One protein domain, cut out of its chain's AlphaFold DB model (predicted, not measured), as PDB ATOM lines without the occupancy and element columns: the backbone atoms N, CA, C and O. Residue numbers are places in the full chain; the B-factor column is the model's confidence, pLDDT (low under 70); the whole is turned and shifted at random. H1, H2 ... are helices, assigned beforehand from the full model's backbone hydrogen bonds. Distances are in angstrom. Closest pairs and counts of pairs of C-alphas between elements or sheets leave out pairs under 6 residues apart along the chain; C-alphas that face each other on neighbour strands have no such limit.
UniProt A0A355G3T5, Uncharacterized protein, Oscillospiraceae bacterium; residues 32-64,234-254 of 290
ATOM      1  N   PHE A  32     101.855  50.863  26.826       85.94
ATOM      2  CA  PHE A  32     100.941  49.725  26.849       85.94
ATOM      3  C   PHE A  32     100.023  49.832  28.069       85.94
ATOM      4  O   PHE A  32      98.841  50.083  27.892       85.94
ATOM      5  N   GLU A  33     100.572  49.756  29.283       86.25
ATOM      6  CA  GLU A  33      99.806  49.738  30.537       86.25
ATOM      7  C   GLU A  33      98.783  50.875  30.643       86.25
ATOM      8  O   GLU A  33      97.600  50.608  30.838       86.25
ATOM      9  N   GLU A  34      99.193  52.128  30.422       85.69
ATOM     10  CA  GLU A  34      98.286  53.286  30.432       85.69
ATOM     11  C   GLU A  34      97.141  53.133  29.421       85.69
ATOM     12  O   GLU A  34      95.982  53.407  29.737       85.69
ATOM     13  N   ASN A  35      97.444  52.643  28.213       86.19
ATOM     14  CA  ASN A  35      96.437  52.378  27.191       86.19
ATOM     15  C   ASN A  35      95.517  51.211  27.584       86.19
ATOM     16  O   ASN A  35      94.316  51.317  27.352       86.19
ATOM     17  N   PHE A  36      96.027  50.149  28.226       88.62
ATOM     18  CA  PHE A  36      95.189  49.056  28.749       88.62
ATOM     19  C   PHE A  36      94.207  49.567  29.787       88.62
ATOM     20  O   PHE A  36      93.016  49.283  29.676       88.62
ATOM     21  N   TYR A  37      94.671  50.353  30.760       87.56
ATOM     22  CA  TYR A  37      93.795  50.925  31.781       87.56
ATOM     23  C   TYR A  37      92.767  51.880  31.162       87.56
ATOM     24  O   TYR A  37      91.579  51.832  31.479       87.56
ATOM     25  N   ARG A  38      93.179  52.712  30.202       88.25
ATOM     26  CA  ARG A  38      92.265  53.617  29.498       88.25
ATOM     27  C   ARG A  38      91.200  52.869  28.694       88.25
ATOM     28  O   ARG A  38      90.021  53.227  28.749       88.25
ATOM     29  N   GLU A  39      91.589  51.835  27.955       89.81
ATOM     30  CA  GLU A  39      90.664  50.990  27.195       89.81
ATOM     31  C   GLU A  39      89.732  50.205  28.120       89.81
ATOM     32  O   GLU A  39      88.535  50.121  27.838       89.81
ATOM     33  N   ALA A  40      90.234  49.713  29.255       89.94
ATOM     34  CA  ALA A  40      89.435  49.028  30.265       89.94
ATOM     35  C   ALA A  40      88.363  49.950  30.870       89.94
ATOM     36  O   ALA A  40      87.183  49.601  30.850       89.94
ATOM     37  N   LYS A  41      88.721  51.173  31.295       90.00
ATOM     38  CA  LYS A  41      87.750  52.181  31.772       90.00
ATOM     39  C   LYS A  41      86.692  52.493  30.713       90.00
ATOM     40  O   LYS A  41      85.498  52.586  31.011       90.00
ATOM     41  N   TYR A  42      87.097  52.641  29.451       89.31
ATOM     42  CA  TYR A  42      86.152  52.876  28.358       89.31
ATOM     43  C   TYR A  42      85.224  51.674  28.116       89.31
ATOM     44  O   TYR A  42      84.023  51.848  27.870       89.31
ATOM     45  N   ALA A  43      85.754  50.454  28.208       89.94
ATOM     46  CA  ALA A  43      84.982  49.224  28.101       89.94
ATOM     47  C   ALA A  43      83.934  49.133  29.220       89.94
ATOM     48  O   ALA A  43      82.761  48.940  28.913       89.94
ATOM     49  N   GLU A  44      84.299  49.397  30.478       87.88
ATOM     50  CA  GLU A  44      83.363  49.411  31.614       87.88
ATOM     51  C   GLU A  44      82.198  50.393  31.402       87.88
ATOM     52  O   GLU A  44      81.022  50.047  31.572       87.88
ATOM     53  N   LEU A  45      82.510  51.625  30.989       88.50
ATOM     54  CA  LEU A  45      81.519  52.680  30.773       88.50
ATOM     55  C   LEU A  45      80.595  52.382  29.583       88.50
ATOM     56  O   LEU A  45      79.378  52.591  29.649       88.50
ATOM     57  N   SER A  46      81.156  51.883  28.480       87.62
ATOM     58  CA  SER A  46      80.383  51.530  27.288       87.62
ATOM     59  C   SER A  46      79.524  50.280  27.508       87.62
ATOM     60  O   SER A  46      78.361  50.252  27.085       87.62
ATOM     61  N   GLN A  47      80.042  49.297  28.247       89.31
ATOM     62  CA  GLN A  47      79.317  48.103  28.664       89.31
ATOM     63  C   GLN A  47      78.105  48.469  29.518       89.31
ATOM     64  O   GLN A  47      77.025  47.952  29.243       89.31
ATOM     65  N   ALA A  48      78.231  49.406  30.466       87.94
ATOM     66  CA  ALA A  48      77.104  49.883  31.277       87.94
ATOM     67  C   ALA A  48      75.969  50.484  30.420       87.94
ATOM     68  O   ALA A  48      74.780  50.272  30.672       87.94
ATOM     69  N   GLY A  49      76.319  51.210  29.354       86.94
ATOM     70  CA  GLY A  49      75.339  51.731  28.399       86.94
ATOM     71  C   GLY A  49      74.624  50.632  27.604       86.94
ATOM     72  O   GLY A  49      73.413  50.724  27.367       86.94
ATOM     73  N   LEU A  50      75.352  49.590  27.192       87.75
ATOM     74  CA  LEU A  50      74.803  48.447  26.460       87.75
ATOM     75  C   LEU A  50      73.915  47.579  27.356       87.75
ATOM     76  O   LEU A  50      72.779  47.274  26.985       87.75
ATOM     77  N   SER A  51      74.393  47.224  28.545       86.44
ATOM     78  CA  SER A  51      73.659  46.413  29.513       86.44
ATOM     79  C   SER A  51      72.364  47.102  29.941       86.44
ATOM     80  O   SER A  51      71.323  46.450  29.976       86.44
ATOM     81  N   ALA A  52      72.347  48.424  30.141       87.25
ATOM     82  CA  ALA A  52      71.109  49.152  30.421       87.25
ATOM     83  C   ALA A  52      70.083  49.060  29.277       87.25
ATOM     84  O   ALA A  52      68.886  48.903  29.536       87.25
ATOM     85  N   LYS A  53      70.519  49.106  28.011       85.81
ATOM     86  CA  LYS A  53      69.627  48.883  26.857       85.81
ATOM     87  C   LYS A  53      69.111  47.445  26.817       85.81
ATOM     88  O   LYS A  53      67.916  47.243  26.616       85.81
ATOM     89  N   LEU A  54      69.976  46.461  27.066       87.56
ATOM     90  CA  LEU A  54      69.597  45.047  27.127       87.56
ATOM     91  C   LEU A  54      68.611  44.766  28.270       87.56
ATOM     92  O   LEU A  54      67.659  44.012  28.080       87.56
ATOM     93  N   ARG A  55      68.765  45.412  29.430       86.75
ATOM     94  CA  ARG A  55      67.828  45.303  30.561       86.75
ATOM     95  C   ARG A  55      66.464  45.899  30.223       86.75
ATOM     96  O   ARG A  55      65.454  45.269  30.515       86.75
ATOM     97  N   ARG A  56      66.411  47.049  29.541       85.56
ATOM     98  CA  ARG A  56      65.145  47.618  29.029       85.56
ATOM     99  C   ARG A  56      64.483  46.709  27.998       85.56
ATOM    100  O   ARG A  56      63.266  46.544  28.028       85.56
ATOM    101  N   LEU A  57      65.274  46.085  27.124       86.44
ATOM    102  CA  LEU A  57      64.788  45.100  26.161       86.44
ATOM    103  C   LEU A  57      64.200  43.881  26.879       86.44
ATOM    104  O   LEU A  57      63.041  43.535  26.653       86.44
ATOM    105  N   LYS A  58      64.946  43.290  27.818       86.31
ATOM    106  CA  LYS A  58      64.484  42.160  28.632       86.31
ATOM    107  C   LYS A  58      63.223  42.510  29.419       86.31
ATOM    108  O   LYS A  58      62.293  41.714  29.438       86.31
ATOM    109  N   ALA A  59      63.156  43.701  30.010       84.94
ATOM    110  CA  ALA A  59      61.986  44.165  30.748       84.94
ATOM    111  C   ALA A  59      60.758  44.364  29.838       84.94
ATOM    112  O   ALA A  59      59.654  43.979  30.214       84.94
ATOM    113  N   SER A  60      60.939  44.891  28.621       82.44
ATOM    114  CA  SER A  60      59.848  45.068  27.650       82.44
ATOM    115  C   SER A  60      59.243  43.734  27.193       82.44
ATOM    116  O   SER A  60      58.030  43.645  27.001       82.44
ATOM    117  N   PHE A  61      60.055  42.686  27.029       82.31
ATOM    118  CA  PHE A  61      59.582  41.396  26.517       82.31
ATOM    119  C   PHE A  61      59.234  40.389  27.626       82.31
ATOM    120  O   PHE A  61      58.138  39.831  27.640       82.31
ATOM    121  N   ILE A  62      60.132  40.188  28.590       82.50
ATOM    122  CA  ILE A  62      60.085  39.102  29.589       82.50
ATOM    123  C   ILE A  62      59.954  39.666  31.024       82.50
ATOM    124  O   ILE A  62      60.006  38.927  32.000       82.50
ATOM    125  N   GLY A  63      59.758  40.979  31.188       75.00
ATOM    126  CA  GLY A  63      59.723  41.616  32.509       75.00
ATOM    127  C   GLY A  63      58.552  41.191  33.399       75.00
ATOM    128  O   GLY A  63      58.677  41.210  34.620       75.00
ATOM    129  N   SER A  64      57.409  40.800  32.827       82.62
ATOM    130  CA  SER A  64      56.242  40.353  33.594       82.62
ATOM    131  C   SER A  64      55.378  39.349  32.826       82.62
ATOM    132  O   SER A  64      55.424  39.260  31.599       82.62
ATOM    133  N   ASP A 234      71.471  46.603  37.723       79.38
ATOM    134  CA  ASP A 234      72.511  46.134  38.640       79.38
ATOM    135  C   ASP A 234      73.160  47.339  39.358       79.38
ATOM    136  O   ASP A 234      73.101  48.477  38.867       79.38
ATOM    137  N   GLU A 235      73.753  47.104  40.527       80.06
ATOM    138  CA  GLU A 235      74.374  48.149  41.350       80.06
ATOM    139  C   GLU A 235      75.471  48.908  40.580       80.06
ATOM    140  O   GLU A 235      76.174  48.346  39.739       80.06
ATOM    141  N   GLY A 236      75.590  50.219  40.812       77.62
ATOM    142  CA  GLY A 236      76.590  51.074  40.157       77.62
ATOM    143  C   GLY A 236      76.371  51.336  38.655       77.62
ATOM    144  O   GLY A 236      77.034  52.197  38.078       77.62
ATOM    145  N   MET A 237      75.416  50.679  37.982       82.94
ATOM    146  CA  MET A 237      75.198  50.866  36.536       82.94
ATOM    147  C   MET A 237      74.735  52.272  36.156       82.94
ATOM    148  O   MET A 237      75.199  52.839  35.166       82.94
ATOM    149  N   LEU A 238      73.790  52.834  36.912       85.19
ATOM    150  CA  LEU A 238      73.269  54.178  36.640       85.19
ATOM    151  C   LEU A 238      74.359  55.241  36.831       85.19
ATOM    152  O   LEU A 238      74.424  56.196  36.057       85.19
ATOM    153  N   GLU A 239      75.243  55.024  37.800       85.75
ATOM    154  CA  GLU A 239      76.397  55.875  38.078       85.75
ATOM    155  C   GLU A 239      77.424  55.792  36.948       85.75
ATOM    156  O   GLU A 239      77.793  56.826  36.397       85.75
ATOM    157  N   ARG A 240      77.777  54.583  36.485       86.19
ATOM    158  CA  ARG A 240      78.646  54.390  35.308       86.19
ATOM    159  C   ARG A 240      78.096  55.104  34.070       86.19
ATOM    160  O   ARG A 240      78.840  55.749  33.339       86.19
ATOM    161  N   ILE A 241      76.781  55.073  33.847       87.44
ATOM    162  CA  ILE A 241      76.145  55.801  32.734       87.44
ATOM    163  C   ILE A 241      76.232  57.320  32.925       87.44
ATOM    164  O   ILE A 241      76.430  58.046  31.948       87.44
ATOM    165  N   ALA A 242      76.063  57.815  34.153       88.12
ATOM    166  CA  ALA A 242      76.199  59.235  34.459       88.12
ATOM    167  C   ALA A 242      77.641  59.717  34.234       88.12
ATOM    168  O   ALA A 242      77.841  60.735  33.572       88.12
ATOM    169  N   VAL A 243      78.633  58.946  34.683       86.81
ATOM    170  CA  VAL A 243      80.058  59.215  34.437       86.81
ATOM    171  C   VAL A 243      80.360  59.184  32.940       86.81
ATOM    172  O   VAL A 243      80.959  60.119  32.421       86.81
ATOM    173  N   PHE A 244      79.855  58.194  32.199       87.44
ATOM    174  CA  PHE A 244      80.060  58.124  30.750       87.44
ATOM    175  C   PHE A 244      79.508  59.345  30.004       87.44
ATOM    176  O   PHE A 244      80.089  59.784  29.010       87.44
ATOM    177  N   LYS A 245      78.391  59.920  30.472       88.69
ATOM    178  CA  LYS A 245      77.860  61.172  29.917       88.69
ATOM    179  C   LYS A 245      78.790  62.353  30.186       88.69
ATOM    180  O   LYS A 245      79.020  63.111  29.252       88.69
ATOM    181  N   LYS A 246      79.345  62.465  31.398       89.44
ATOM    182  CA  LYS A 246      80.317  63.511  31.765       89.44
ATOM    183  C   LYS A 246      81.621  63.406  30.971       89.44
ATOM    184  O   LYS A 246      82.145  64.407  30.497       89.44
ATOM    185  N   VAL A 247      82.103  62.182  30.744       88.81
ATOM    186  CA  VAL A 247      83.272  61.930  29.884       88.81
ATOM    187  C   VAL A 247      82.983  62.342  28.437       88.81
ATOM    188  O   VAL A 247      83.829  62.930  27.774       88.81
ATOM    189  N   LYS A 248      81.766  62.089  27.936       87.44
ATOM    190  CA  LYS A 248      81.356  62.516  26.587       87.44
ATOM    191  C   LYS A 248      81.122  64.018  26.444       87.44
ATOM    192  O   LYS A 248      81.340  64.530  25.350       87.44
ATOM    193  N   SER A 249      80.651  64.701  27.487       88.56
ATOM    194  CA  SER A 249      80.506  66.162  27.485       88.56
ATOM    195  C   SER A 249      81.841  66.889  27.667       88.56
ATOM    196  O   SER A 249      81.899  68.093  27.437       88.56
ATOM    197  N   GLY A 250      82.913  66.167  28.012       85.38
ATOM    198  CA  GLY A 250      84.244  66.731  28.237       85.38
ATOM    199  C   GLY A 250      84.421  67.362  29.619       85.38
ATOM    200  O   GLY A 250      85.414  68.040  29.846       85.38
ATOM    201  N   GLU A 251      83.477  67.147  30.542       86.62
ATOM    202  CA  GLU A 251      83.559  67.641  31.926       86.62
ATOM    203  C   GLU A 251      84.605  66.888  32.757       86.62
ATOM    204  O   GLU A 251      85.126  67.428  33.729       86.62
ATOM    205  N   VAL A 252      84.886  65.632  32.401       86.94
ATOM    206  CA  VAL A 252      85.811  64.747  33.119       86.94
ATOM    207  C   VAL A 252      86.690  64.025  32.103       86.94
ATOM    208  O   VAL A 252      86.164  63.435  31.153       86.94
ATOM    209  N   ASN A 253      88.011  64.032  32.300       85.75
ATOM    210  CA  ASN A 253      88.896  63.212  31.479       85.75
ATOM    211  C   ASN A 253      88.848  61.755  31.935       85.75
ATOM    212  O   ASN A 253      88.729  61.445  33.117       85.75
ATOM    213  N   LEU A 254      88.977  60.846  30.972       84.19
ATOM    214  CA  LEU A 254      88.975  59.409  31.239       84.19
ATOM    215  C   LEU A 254      90.170  58.969  32.100       84.19
ATOM    216  O   LEU A 254      90.068  58.007  32.858       84.19
TER     217      LEU A 254
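This is residues 32 to 64 and 234 to 254 of the 290 residues of an uncharacterized protein of Oscillospiraceae bacterium (UniProt A0A355G3T5). One long helix, H1, makes the longest axis, and a much shorter helix, H2, packs on its middle, crossing at a steep slant and running off to one side like a branch from a pole. One end of H1, residues 56 to 62, sticks out free, while the tail after H2, residues 250 to 254, turns back toward H1. The printed part has 54 residues with two named helices, H1 then H2 along the chain, and no named strand; the class is all helix. It is loose, with a radius of gyration of the C-alphas of 13.5 A, and elongated, with spans of 45 by 24 by 16 A.

H1 holds residues 32 to 62 and measures 42.3 A from first to last C-alpha, from C-alpha 32 at (100.941, 49.725, 26.849) to C-alpha 62 at (60.085, 39.102, 29.589). H2 holds residues 237 to 249 and measures 18.5 A, ending with C-alpha 249 at (80.506, 66.162, 27.485).

H1 and H2 touch, with 12 pairs of C-alphas within 8 A. H1 touches H2 with residues 44 to 52 alone. The closest C-alphas of the two are those of Leu 45 and Arg 240, 5.6 A apart. Their lines stand at a steep tilt of 57 degrees, and they run opposite ways. Their centres are 10.8 A apart. In H1 and H2 every O i to N i+4 pair is within hydrogen-bond range.

The two C-alphas farthest apart are those of Phe 32 and Ser 64, 46.2 A. Residues 65 to 233 are cut out and not printed, and C-alphas 64 and 234 are 18.0 A apart across the cut. The link from H1 to H2 is the link across this cut. The mean pLDDT of the printed part is 86.2, and no printed residue is under 70.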